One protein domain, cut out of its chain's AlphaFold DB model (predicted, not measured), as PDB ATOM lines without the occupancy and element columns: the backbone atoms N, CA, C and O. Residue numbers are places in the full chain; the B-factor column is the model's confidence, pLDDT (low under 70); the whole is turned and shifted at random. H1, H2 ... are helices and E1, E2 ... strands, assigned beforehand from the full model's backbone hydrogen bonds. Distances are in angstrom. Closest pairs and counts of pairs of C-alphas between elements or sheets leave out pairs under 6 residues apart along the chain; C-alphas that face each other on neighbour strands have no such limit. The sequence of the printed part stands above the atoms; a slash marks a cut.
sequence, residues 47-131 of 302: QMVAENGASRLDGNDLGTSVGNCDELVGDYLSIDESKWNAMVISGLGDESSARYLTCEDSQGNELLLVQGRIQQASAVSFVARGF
ATOM      1  N   GLN A  47     -20.717  -3.168 -23.072       85.12
ATOM      2  CA  GLN A  47     -20.519  -4.533 -22.578       85.12
ATOM      3  C   GLN A  47     -21.568  -4.910 -21.530       85.12
ATOM      4  O   GLN A  47     -22.278  -5.890 -21.711       85.12
ATOM      5  N   MET A  48     -21.768  -4.074 -20.512       85.25
ATOM      6  CA  MET A  48     -22.781  -4.307 -19.477       85.25
ATOM      7  C   MET A  48     -24.200  -4.414 -20.059       85.25
ATOM      8  O   MET A  48     -25.019  -5.201 -19.591       85.25
ATOM      9  N   VAL A  49     -24.506  -3.636 -21.104       84.75
ATOM     10  CA  VAL A  49     -25.778  -3.732 -21.841       84.75
ATOM     11  C   VAL A  49     -25.887  -5.061 -22.593       84.75
ATOM     12  O   VAL A  49     -26.967  -5.650 -22.609       84.75
ATOM     13  N   ALA A  50     -24.798  -5.537 -23.200       81.81
ATOM     14  CA  ALA A  50     -24.762  -6.829 -23.878       81.81
ATOM     15  C   ALA A  50     -24.939  -7.989 -22.883       81.81
ATOM     16  O   ALA A  50     -25.774  -8.856 -23.116       81.81
ATOM     17  N   GLU A  51     -24.245  -7.959 -21.743       81.44
ATOM     18  CA  GLU A  51     -24.349  -8.961 -20.672       81.44
ATOM     19  C   GLU A  51     -25.751  -8.987 -20.052       81.44
ATOM     20  O   GLU A  51     -26.352 -10.050 -19.918       81.44
ATOM     21  N   ASN A  52     -26.333  -7.818 -19.754       81.75
ATOM     22  CA  ASN A  52     -27.710  -7.733 -19.255       81.75
ATOM     23  C   ASN A  52     -28.724  -8.236 -20.292       81.75
ATOM     24  O   ASN A  52     -29.749  -8.816 -19.943       81.75
ATOM     25  N   GLY A  53     -28.449  -7.999 -21.577       80.00
ATOM     26  CA  GLY A  53     -29.256  -8.544 -22.657       80.00
ATOM     27  C   GLY A  53     -29.163 -10.066 -22.714       80.00
ATOM     28  O   GLY A  53     -30.189 -10.740 -22.754       80.00
ATOM     29  N   ALA A  54     -27.948 -10.604 -22.631       79.88
ATOM     30  CA  ALA A  54     -27.691 -12.038 -22.628       79.88
ATOM     31  C   ALA A  54     -28.328 -12.732 -21.424       79.88
ATOM     32  O   ALA A  54     -28.916 -13.795 -21.598       79.88
ATOM     33  N   SER A  55     -28.296 -12.123 -20.235       78.44
ATOM     34  CA  SER A  55     -28.869 -12.699 -19.013       78.44
ATOM     35  C   SER A  55     -30.398 -12.784 -19.028       78.44
ATOM     36  O   SER A  55     -30.980 -13.534 -18.252       78.44
ATOM     37  N   ARG A  56     -31.069 -11.979 -19.863       78.81
ATOM     38  CA  ARG A  56     -32.537 -11.957 -19.978       78.81
ATOM     39  C   ARG A  56     -33.083 -12.911 -21.034       78.81
ATOM     40  O   ARG A  56     -34.295 -13.105 -21.064       78.81
ATOM     41  N   LEU A  57     -32.221 -13.434 -21.901       75.19
ATOM     42  CA  LEU A  57     -32.602 -14.366 -22.957       75.19
ATOM     43  C   LEU A  57     -32.527 -15.794 -22.445       75.19
ATOM     44  O   LEU A  57     -31.691 -16.120 -21.603       75.19
ATOM     45  N   ASP A  58     -33.405 -16.636 -22.953       73.31
ATOM     46  CA  ASP A  58     -33.430 -18.065 -22.670       73.31
ATOM     47  C   ASP A  58     -33.185 -18.862 -23.957       73.31
ATOM     48  O   ASP A  58     -33.290 -18.325 -25.060       73.31
ATOM     49  N   GLY A  59     -32.896 -20.160 -23.841       66.50
ATOM     50  CA  GLY A  59     -32.722 -21.040 -25.003       66.50
ATOM     51  C   GLY A  59     -33.978 -21.108 -25.875       66.50
ATOM     52  O   GLY A  59     -33.902 -21.316 -27.079       66.50
ATOM     53  N   ASN A  60     -35.144 -20.821 -25.295       69.81
ATOM     54  CA  ASN A  60     -36.409 -20.704 -26.018       69.81
ATOM     55  C   ASN A  60     -36.495 -19.473 -26.946       69.81
ATOM     56  O   ASN A  60     -37.384 -19.425 -27.797       69.81
ATOM     57  N   ASP A  61     -35.605 -18.486 -26.787       72.06
ATOM     58  CA  ASP A  61     -35.503 -17.312 -27.665       72.06
ATOM     59  C   ASP A  61     -34.604 -17.574 -28.888       72.06
ATOM     60  O   ASP A  61     -34.445 -16.692 -29.740       72.06
ATOM     61  N   LEU A  62     -34.021 -18.776 -28.992       73.12
ATOM     62  CA  LEU A  62     -33.263 -19.189 -30.165       73.12
ATOM     63  C   LEU A  62     -34.171 -19.236 -31.397       73.12
ATOM     64  O   LEU A  62     -35.208 -19.902 -31.443       73.12
ATOM     65  N   GLY A  63     -33.769 -18.476 -32.410       74.56
ATOM     66  CA  GLY A  63     -34.370 -18.494 -33.732       74.56
ATOM     67  C   GLY A  63     -33.508 -19.268 -34.718       74.56
ATOM     68  O   GLY A  63     -32.586 -19.987 -34.366       74.56
ATOM     69  N   THR A  64     -33.789 -19.090 -36.005       79.56
ATOM     70  CA  THR A  64     -32.948 -19.660 -37.059       79.56
ATOM     71  C   THR A  64     -31.566 -19.009 -37.047       79.56
ATOM     72  O   THR A  64     -31.467 -17.785 -37.173       79.56
ATOM     73  N   SER A  65     -30.520 -19.831 -36.949       80.56
ATOM     74  CA  SER A  65     -29.128 -19.398 -37.066       80.56
ATOM     75  C   SER A  65     -28.873 -18.608 -38.356       80.56
ATOM     76  O   SER A  65     -29.331 -18.954 -39.451       80.56
ATOM     77  N   VAL A  66     -28.160 -17.492 -38.212       83.44
ATOM     78  CA  VAL A  66     -27.875 -16.531 -39.285       83.44
ATOM     79  C   VAL A  66     -26.519 -16.793 -39.962       83.44
ATOM     80  O   VAL A  66     -26.264 -16.239 -41.036       83.44
ATOM     81  N   GLY A  67     -25.672 -17.638 -39.370       84.81
ATOM     82  CA  GLY A  67     -24.314 -17.940 -39.832       84.81
ATOM     83  C   GLY A  67     -23.354 -18.168 -38.666       84.81
ATOM     84  O   GLY A  67     -23.797 -18.320 -37.532       84.81
ATOM     85  N   ASN A  68     -22.047 -18.165 -38.937       83.50
ATOM     86  CA  ASN A  68     -21.030 -18.379 -37.909       83.50
ATOM     87  C   ASN A  68     -20.815 -17.125 -37.034       83.50
ATOM     88  O   ASN A  68     -20.662 -16.024 -37.561       83.50
ATOM     89  N   CYS A  69     -20.788 -17.278 -35.709       78.38
ATOM     90  CA  CYS A  69     -20.687 -16.158 -34.771       78.38
ATOM     91  C   CYS A  69     -19.386 -15.352 -34.912       78.38
ATOM     92  O   CYS A  69     -19.435 -14.122 -34.879       78.38
ATOM     93  N   ASP A  70     -18.242 -16.009 -35.122       77.19
ATOM     94  CA  ASP A  70     -16.938 -15.341 -35.225       77.19
ATOM     95  C   ASP A  70     -16.855 -14.478 -36.490       77.19
ATOM     96  O   ASP A  70     -16.391 -13.333 -36.460       77.19
ATOM     97  N   GLU A  71     -17.383 -14.993 -37.603       80.44
ATOM     98  CA  GLU A  71     -17.487 -14.241 -38.857       80.44
ATOM     99  C   GLU A  71     -18.444 -13.048 -38.720       80.44
ATOM    100  O   GLU A  71     -18.156 -11.948 -39.202       80.44
ATOM    101  N   LEU A  72     -19.564 -13.240 -38.019       80.50
ATOM    102  CA  LEU A  72     -20.573 -12.204 -37.797       80.50
ATOM    103  C   LEU A  72     -20.071 -11.080 -36.884       80.50
ATOM    104  O   LEU A  72     -20.414  -9.923 -37.119       80.50
ATOM    105  N   VAL A  73     -19.241 -11.370 -35.878       74.75
ATOM    106  CA  VAL A  73     -18.597 -10.327 -35.059       74.75
ATOM    107  C   VAL A  73     -17.588  -9.533 -35.891       74.75
ATOM    108  O   VAL A  73     -17.548  -8.303 -35.802       74.75
ATOM    109  N   GLY A  74     -16.812 -10.212 -36.742       73.75
ATOM    110  CA  GLY A  74     -15.817  -9.582 -37.614       73.75
ATOM    111  C   GLY A  74     -16.408  -8.631 -38.662       73.75
ATOM    112  O   GLY A  74     -15.777  -7.626 -38.994       73.75
ATOM    113  N   ASP A  75     -17.623  -8.906 -39.148       81.12
ATOM    114  CA  ASP A  75     -18.317  -8.104 -40.166       81.12
ATOM    115  C   ASP A  75     -19.750  -7.716 -39.755       81.12
ATOM    116  O   ASP A  75     -20.690  -7.712 -40.548       81.12
ATOM    117  N   TYR A  76     -19.943  -7.341 -38.490       75.62
ATOM    118  CA  TYR A  76     -21.282  -7.072 -37.949       75.62
ATOM    119  C   TYR A  76     -22.040  -5.931 -38.653       75.62
ATOM    120  O   TYR A  76     -23.260  -5.810 -38.521       75.62
ATOM    121  N   LEU A  77     -21.326  -5.063 -39.379       79.31
ATOM    122  CA  LEU A  77     -21.902  -3.960 -40.151       79.31
ATOM    123  C   LEU A  77     -22.579  -4.428 -41.445       79.31
ATOM    124  O   LEU A  77     -23.404  -3.689 -41.982       79.31
ATOM    125  N   SER A  78     -22.238  -5.615 -41.954       79.75
ATOM    126  CA  SER A  78     -22.874  -6.194 -43.141       79.75
ATOM    127  C   SER A  78     -24.142  -6.988 -42.812       79.75
ATOM    128  O   SER A  78     -24.918  -7.320 -43.713       79.75
ATOM    129  N   ILE A  79     -24.391  -7.249 -41.525       81.69
ATOM    130  CA  ILE A  79     -25.595  -7.926 -41.053       81.69
ATOM    131  C   ILE A  79     -26.795  -6.996 -41.231       81.69
ATOM    132  O   ILE A  79     -26.852  -5.903 -40.669       81.69
ATOM    133  N   ASP A  80     -27.780  -7.458 -41.999       85.31
ATOM    134  CA  ASP A  80     -29.041  -6.749 -42.199       85.31
ATOM    135  C   ASP A  80     -29.747  -6.509 -40.850       85.31
ATOM    136  O   ASP A  80     -29.951  -7.435 -40.063       85.31
ATOM    137  N   GLU A  81     -30.142  -5.257 -40.600       82.75
ATOM    138  CA  GLU A  81     -30.866  -4.817 -39.400       82.75
ATOM    139  C   GLU A  81     -32.126  -5.652 -39.121       82.75
ATOM    140  O   GLU A  81     -32.495  -5.840 -37.968       82.75
ATOM    141  N   SER A  82     -32.761  -6.208 -40.157       83.19
ATOM    142  CA  SER A  82     -33.943  -7.069 -40.018       83.19
ATOM    143  C   SER A  82     -33.669  -8.434 -39.382       83.19
ATOM    144  O   SER A  82     -34.611  -9.083 -38.929       83.19
ATOM    145  N   LYS A  83     -32.405  -8.876 -39.339       84.31
ATOM    146  CA  LYS A  83     -32.007 -10.131 -38.684       84.31
ATOM    147  C   LYS A  83     -31.808  -9.977 -37.180       84.31
ATOM    148  O   LYS A  83     -31.748 -10.977 -36.472       84.31
ATOM    149  N   TRP A  84     -31.694  -8.741 -36.702       86.19
ATOM    150  CA  TRP A  84     -31.546  -8.456 -35.288       86.19
ATOM    151  C   TRP A  84     -32.910  -8.382 -34.609       86.19
ATOM    152  O   TRP A  84     -33.771  -7.579 -34.971       86.19
ATOM    153  N   ASN A  85     -33.074  -9.158 -33.547       85.31
ATOM    154  CA  ASN A  85     -34.194  -9.030 -32.633       85.31
ATOM    155  C   ASN A  85     -33.878  -7.944 -31.605       85.31
ATOM    156  O   ASN A  85     -32.866  -7.998 -30.906       85.31
ATOM    157  N   ALA A  86     -34.731  -6.926 -31.514       79.81
ATOM    158  CA  ALA A  86     -34.554  -5.856 -30.540       79.81
ATOM    159  C   ALA A  86     -34.934  -6.336 -29.134       79.81
ATOM    160  O   ALA A  86     -36.006  -6.908 -28.938       79.81
ATOM    161  N   MET A  87     -34.098  -6.027 -28.142       72.50
ATOM    162  CA  MET A  87     -34.437  -6.214 -26.738       72.50
ATOM    163  C   MET A  87     -34.706  -4.864 -26.073       72.50
ATOM    164  O   MET A  87     -33.887  -3.945 -26.105       72.50
ATOM    165  N   VAL A  88     -35.849  -4.762 -25.396       64.06
ATOM    166  CA  VAL A  88     -36.139  -3.623 -24.524       64.06
ATOM    167  C   VAL A  88     -35.512  -3.890 -23.158       64.06
ATOM    168  O   VAL A  88     -36.096  -4.578 -22.319       64.06
ATOM    169  N   ILE A  89     -34.323  -3.337 -22.921       61.62
ATOM    170  CA  ILE A  89     -33.701  -3.384 -21.596       61.62
ATOM    171  C   ILE A  89     -34.177  -2.188 -20.775       61.62
ATOM    172  O   ILE A  89     -33.736  -1.054 -20.944       61.62
ATOM    173  N   SER A  90     -35.089  -2.453 -19.845       57.84
ATOM    174  CA  SER A  90     -35.455  -1.505 -18.796       57.84
ATOM    175  C   SER A  90     -34.306  -1.346 -17.793       57.84
ATOM    176  O   SER A  90     -33.781  -2.341 -17.291       57.84
ATOM    177  N   GLY A  91     -33.945  -0.098 -17.473       58.34
ATOM    178  CA  GLY A  91     -33.020   0.228 -16.376       58.34
ATOM    179  C   GLY A  91     -31.615   0.704 -16.766       58.34
ATOM    180  O   GLY A  91     -30.879   1.111 -15.876       58.34
ATOM    181  N   LEU A  92     -31.253   0.726 -18.056       61.44
ATOM    182  CA  LEU A  92     -29.922   1.170 -18.524       61.44
ATOM    183  C   LEU A  92     -29.911   2.588 -19.147       61.44
ATOM    184  O   LEU A  92     -28.903   3.038 -19.688       61.44
ATOM    185  N   GLY A  93     -31.014   3.332 -19.002       63.16
ATOM    186  CA  GLY A  93     -31.193   4.689 -19.538       63.16
ATOM    187  C   GLY A  93     -31.591   4.710 -21.019       63.16
ATOM    188  O   GLY A  93     -31.312   3.765 -21.754       63.16
ATOM    189  N   ASP A  94     -32.226   5.801 -21.458       65.88
ATOM    190  CA  ASP A  94     -32.856   5.951 -22.791       65.88
ATOM    191  C   ASP A  94     -31.875   5.884 -23.985       65.88
ATOM    192  O   ASP A  94     -32.280   5.931 -25.145       65.88
ATOM    193  N   GLU A  95     -30.573   5.784 -23.716       77.69
ATOM    194  CA  GLU A  95     -29.493   5.885 -24.706       77.69
ATOM    195  C   GLU A  95     -28.724   4.577 -24.907       77.69
ATOM    196  O   GLU A  95     -27.746   4.531 -25.660       77.69
ATOM    197  N   SER A  96     -29.168   3.516 -24.239       81.44
ATOM    198  CA  SER A  96     -28.630   2.170 -24.378       81.44
ATOM    199  C   SER A  96     -29.655   1.257 -25.041       81.44
ATOM    200  O   SER A  96     -30.863   1.387 -24.845       81.44
ATOM    201  N   SER A  97     -29.177   0.337 -25.866       84.31
ATOM    202  CA  SER A  97     -30.029  -0.662 -26.506       84.31
ATOM    203  C   SER A  97     -29.268  -1.965 -26.653       84.31
ATOM    204  O   SER A  97     -28.105  -1.932 -27.063       84.31
ATOM    205  N   ALA A  98     -29.937  -3.083 -26.390       85.38
ATOM    206  CA  ALA A  98     -29.445  -4.392 -26.784       85.38
ATOM    207  C   ALA A  98     -30.299  -4.969 -27.905       85.38
ATOM    208  O   ALA A  98     -31.496  -4.695 -28.027       85.38
ATOM    209  N   ARG A  99     -29.666  -5.797 -28.717       87.12
ATOM    210  CA  ARG A  99     -30.314  -6.608 -29.737       87.12
ATOM    211  C   ARG A  99     -29.578  -7.927 -29.848       87.12
ATOM    212  O   ARG A  99     -28.417  -8.000 -29.461       87.12
ATOM    213  N   TYR A 100     -30.239  -8.948 -30.360       88.62
ATOM    214  CA  TYR A 100     -29.654 -10.273 -30.457       88.62
ATOM    215  C   TYR A 100     -30.001 -10.973 -31.763       88.62
ATOM    216  O   TYR A 100     -30.951 -10.596 -32.449       88.62
ATOM    217  N   LEU A 101     -29.230 -11.997 -32.094       88.75
ATOM    218  CA  LEU A 101     -29.521 -12.954 -33.153       88.75
ATOM    219  C   LEU A 101     -28.972 -14.325 -32.759       88.75
ATOM    220  O   LEU A 101     -28.109 -14.418 -31.888       88.75
ATOM    221  N   THR A 102     -29.458 -15.370 -33.415       88.38
ATOM    222  CA  THR A 102     -28.905 -16.720 -33.283       88.38
ATOM    223  C   THR A 102     -27.834 -16.937 -34.350       88.38
ATOM    224  O   THR A 102     -28.014 -16.542 -35.505       88.38
ATOM    225  N   CYS A 103     -26.718 -17.542 -33.972       85.31
ATOM    226  CA  CYS A 103     -25.612 -17.919 -34.844       85.31
ATOM    227  C   CYS A 103     -25.033 -19.264 -34.387       85.31
ATOM    228  O   CYS A 103     -25.412 -19.768 -33.339       85.31
ATOM    229  N   GLU A 104     -24.143 -19.853 -35.171       85.94
ATOM    230  CA  GLU A 104     -23.460 -21.103 -34.830       85.94
ATOM    231  C   GLU A 104     -21.976 -20.857 -34.556       85.94
ATOM    232  O   GLU A 104     -21.357 -19.988 -35.174       85.94
ATOM    233  N   ASP A 105     -21.376 -21.617 -33.648       79.50
ATOM    234  CA  ASP A 105     -19.919 -21.638 -33.508       79.50
ATOM    235  C   ASP A 105     -19.243 -22.454 -34.632       79.50
ATOM    236  O   ASP A 105     -19.866 -22.899 -35.599       79.50
ATOM    237  N   SER A 106     -17.923 -22.636 -34.541       73.56
ATOM    238  CA  SER A 106     -17.164 -23.462 -35.495       73.56
ATOM    239  C   SER A 106     -17.472 -24.966 -35.406       73.56
ATOM    240  O   SER A 106     -17.080 -25.722 -36.299       73.56
ATOM    241  N   GLN A 107     -18.178 -25.396 -34.359       72.31
ATOM    242  CA  GLN A 107     -18.549 -26.779 -34.071       72.31
ATOM    243  C   GLN A 107     -20.018 -27.079 -34.434       72.31
ATOM    244  O   GLN A 107     -20.412 -28.245 -34.456       72.31
ATOM    245  N   GLY A 108     -20.800 -26.056 -34.803       76.62
ATOM    246  CA  GLY A 108     -22.211 -26.159 -35.180       76.62
ATOM    247  C   GLY A 108     -23.186 -26.006 -34.009       76.62
ATOM    248  O   GLY A 108     -24.362 -26.334 -34.164       76.62
ATOM    249  N   ASN A 109     -22.723 -25.531 -32.851       77.44
ATOM    250  CA  ASN A 109     -23.576 -25.283 -31.691       77.44
ATOM    251  C   ASN A 109     -24.305 -23.949 -31.846       77.44
ATOM    252  O   ASN A 109     -23.681 -22.938 -32.173       77.44
ATOM    253  N   GLU A 110     -25.611 -23.928 -31.571       81.06
ATOM    254  CA  GLU A 110     -26.393 -22.693 -31.594       81.06
ATOM    255  C   GLU A 110     -26.034 -21.801 -30.398       81.06
ATOM    256  O   GLU A 110     -26.223 -22.136 -29.227       81.06
ATOM    257  N   LEU A 111     -25.524 -20.620 -30.717       78.19
ATOM    258  CA  LEU A 111     -25.237 -19.550 -29.786       78.19
ATOM    259  C   LEU A 111     -26.162 -18.372 -30.067       78.19
ATOM    260  O   LEU A 111     -26.635 -18.126 -31.179       78.19
ATOM    261  N   LEU A 112     -26.366 -17.569 -29.042       83.44
ATOM    262  CA  LEU A 112     -27.047 -16.304 -29.146       83.44
ATOM    263  C   LEU A 112     -26.024 -15.187 -29.014       83.44
ATOM    264  O   LEU A 112     -25.372 -15.019 -27.985       83.44
ATOM    265  N   LEU A 113     -25.902 -14.402 -30.075       83.38
ATOM    266  CA  LEU A 113     -25.036 -13.239 -30.121       83.38
ATOM    267  C   LEU A 113     -25.835 -12.009 -29.710       83.38
ATOM    268  O   LEU A 113     -26.712 -11.551 -30.445       83.38
ATOM    269  N   VAL A 114     -25.520 -11.452 -28.544       85.62
ATOM    270  CA  VAL A 114     -26.090 -10.201 -28.048       85.62
ATOM    271  C   VAL A 114     -25.152  -9.053 -28.344       85.62
ATOM    272  O   VAL A 114     -23.987  -9.058 -27.962       85.62
ATOM    273  N   GLN A 115     -25.690  -8.018 -28.972       86.31
ATOM    274  CA  GLN A 115     -25.017  -6.757 -29.197       86.31
ATOM    275  C   GLN A 115     -25.573  -5.691 -28.253       86.31
ATOM    276  O   GLN A 115     -26.742  -5.311 -28.354       86.31
ATOM    277  N   GLY A 116     -24.718  -5.149 -27.393       87.00
ATOM    278  CA  GLY A 116     -24.997  -3.956 -26.602       87.00
ATOM    279  C   GLY A 116     -24.475  -2.705 -27.299       87.00
ATOM    280  O   GLY A 116     -23.380  -2.703 -27.866       87.00
ATOM    281  N   ARG A 117     -25.257  -1.621 -27.286       85.00
ATOM    282  CA  ARG A 117     -24.897  -0.356 -27.940       85.00
ATOM    283  C   ARG A 117     -25.243   0.853 -27.083       85.00
ATOM    284  O   ARG A 117     -26.325   0.919 -26.504       85.00
ATOM    285  N   ILE A 118     -24.354   1.848 -27.108       84.88
ATOM    286  CA  ILE A 118     -24.583   3.190 -26.558       84.88
ATOM    287  C   ILE A 118     -24.731   4.185 -27.716       84.88
ATOM    288  O   ILE A 118     -23.786   4.412 -28.476       84.88
ATOM    289  N   GLN A 119     -25.915   4.787 -27.870       78.50
ATOM    290  CA  GLN A 119     -26.256   5.601 -29.045       78.50
ATOM    291  C   GLN A 119     -25.394   6.864 -29.180       78.50
ATOM    292  O   GLN A 119     -25.029   7.234 -30.294       78.50
ATOM    293  N   GLN A 120     -25.026   7.502 -28.064       73.06
ATOM    294  CA  GLN A 120     -24.258   8.752 -28.082       73.06
ATOM    295  C   GLN A 120     -22.767   8.575 -28.397       73.06
ATOM    296  O   GLN A 120     -22.120   9.516 -28.853       73.06
ATOM    297  N   ALA A 121     -22.207   7.391 -28.138       67.31
ATOM    298  CA  ALA A 121     -20.761   7.176 -28.142       67.31
ATOM    299  C   ALA A 121     -20.278   6.232 -29.256       67.31
ATOM    300  O   ALA A 121     -19.091   5.929 -29.318       67.31
ATOM    301  N   SER A 122     -21.183   5.757 -30.125       72.19
ATOM    302  CA  SER A 122     -20.897   4.741 -31.156       72.19
ATOM    303  C   SER A 122     -20.147   3.513 -30.616       72.19
ATOM    304  O   SER A 122     -19.448   2.838 -31.366       72.19
ATOM    305  N   ALA A 123     -20.287   3.230 -29.320       77.19
ATOM    306  CA  ALA A 123     -19.680   2.081 -28.675       77.19
ATOM    307  C   ALA A 123     -20.611   0.882 -28.821       77.19
ATOM    308  O   ALA A 123     -21.824   0.988 -28.602       77.19
ATOM    309  N   VAL A 124     -20.019  -0.237 -29.215       79.06
ATOM    310  CA  VAL A 124     -20.686  -1.511 -29.440       79.06
ATOM    311  C   VAL A 124     -19.864  -2.585 -28.745       79.06
ATOM    312  O   VAL A 124     -18.643  -2.581 -28.870       79.06
ATOM    313  N   SER A 125     -20.537  -3.491 -28.047       80.31
ATOM    314  CA  SER A 125     -19.937  -4.705 -27.500       80.31
ATOM    315  C   SER A 125     -20.790  -5.904 -27.875       80.31
ATOM    316  O   SER A 125     -22.004  -5.766 -28.053       80.31
ATOM    317  N   PHE A 126     -20.154  -7.065 -27.965       78.31
ATOM    318  CA  PHE A 126     -20.809  -8.331 -28.252       78.31
ATOM    319  C   PHE A 126     -20.577  -9.309 -27.107       78.31
ATOM    320  O   PHE A 126     -19.508  -9.305 -26.505       78.31
ATOM    321  N   VAL A 127     -21.585 -10.123 -26.824       77.44
ATOM    322  CA  VAL A 127     -21.526 -11.261 -25.906       77.44
ATOM    323  C   VAL A 127     -22.177 -12.428 -26.630       77.44
ATOM    324  O   VAL A 127     -23.305 -12.294 -27.101       77.44
ATOM    325  N   ALA A 128     -21.473 -13.547 -26.750       76.81
ATOM    326  CA  ALA A 128     -22.049 -14.789 -27.242       76.81
ATOM    327  C   ALA A 128     -22.455 -15.645 -26.040       76.81
ATOM    328  O   ALA A 128     -21.676 -15.809 -25.103       76.81
ATOM    329  N   ARG A 129     -23.679 -16.166 -26.051       75.12
ATOM    330  CA  ARG A 129     -24.194 -17.074 -25.029       75.12
ATOM    331  C   ARG A 129     -24.621 -18.371 -25.691       75.12
ATOM    332  O   ARG A 129     -25.518 -18.354 -26.526       75.12
ATOM    333  N   GLY A 130     -24.009 -19.482 -25.305       70.62
ATOM    334  CA  GLY A 130     -24.500 -20.799 -25.686       70.62
ATOM    335  C   GLY A 130     -25.730 -21.177 -24.880       70.62
ATOM    336  O   GLY A 130     -25.799 -20.917 -23.677       70.62
ATOM    337  N   PHE A 131     -26.694 -21.796 -25.550       64.94
ATOM    338  CA  PHE A 131     -27.752 -22.541 -24.886       64.94
ATOM    339  C   PHE A 131     -27.570 -23.995 -25.283       64.94
ATOM    340  O   PHE A 131     -28.168 -24.474 -26.239       64.94
TER     341      PHE A 131
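This is residues 47 to 131 of the 302 residues of an uncharacterized protein of Halomonas arcis (UniProt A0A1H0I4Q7). Picture one strongly twisted antiparallel sheet of four strands as a slab, with the long strands E2, E3 and E4 side by side and the short E1 at one edge; the helix H1 crosses one face slantwise, and the short helix H2 packs near one end of the opposite face. A long stretch without a named element, residues 57 to 68, leads from H1 on the one face round to H2 on the other. The printed part has 85 residues with two named helices and four named strands, in the order H1 H2 E1 E2 E3 E4, and its class is mixed, helices and strands. The strands lie in the order E1 - E2 - E3 - E4, all antiparallel. The whole is compact, with a radius of gyration of the C-alphas of 12.1 A, and spans 36 by 26 by 20 A.

Start with the sheet's two longest strands. Find C-alpha 96 at (-28.630, 2.170, -24.378); from there E2, residues 96 to 104, runs 26.0 A. Then E3, residues 110 to 118, runs back over 26.4 A. Next comes E4, residues 123 to 130, 23.6 A long, which ends at C-alpha 130 at (-24.500, -20.799, -25.686). Go back along the chain for the short strand E1, residues 85 to 87, 6.5 A long. H1, residues 47 to 56, begins at C-alpha 47 at (-20.519, -4.533, -22.578) and is 14.4 A long. H2, residues 69 to 74, is 8.7 A long.

Begin at the inner strands E2 and E3, a hairpin whose directions stand at 159 degrees; look for N 99 and O 115 at 3.0 A and N 113 and O 101 at 2.9 A, both within hydrogen-bond range. E3 and E4 form a hairpin too, also at 159 degrees, with N 114 and O 127 at 2.8 A. On the other side of E2 is E1; these two form a hairpin at 140 degrees, with N 85 and O 100 at 2.8 A. The four strands make a meander, each the antiparallel neighbour of the one before. E1 and E4 are the edge strands and are apart. H1 is on the sheet at a height of 6.6 A, over E3 and, only just, over E2, where 3 of its C-alphas fall. On the local plane its line and that of E3 stand at 42 degrees, slantwise to the strands. Its closest C-alphas to E3 are those of Ala 50 and Gly 116, 4.0 A apart. On the opposite face H2 is on the sheet at a height of 8.8 A, over E3, and on the local plane it runs along the strands, at 2 degrees to E3. Its closest C-alphas to E2 are those of Cys 69 and Cys 103, 5.2 A apart. H1 and H2 are apart. In both helices every O i to N i+4 pair is within hydrogen-bond range.

Look for the two C-alphas farthest apart in the links at opposite ends of the long strands: those of Asp 94 and Gln 107, 37.5 A apart. The printed part has no cut. The link from H1 to H2, 12 residues, is long; E2 to E3 and E3 to E4 have tight links, and H2 to E1 and E1 to E2 short ones. The mean pLDDT of the printed part is 78.2, and it falls under 70 at residues 59 to 60, 88 to 94, 121 and 131.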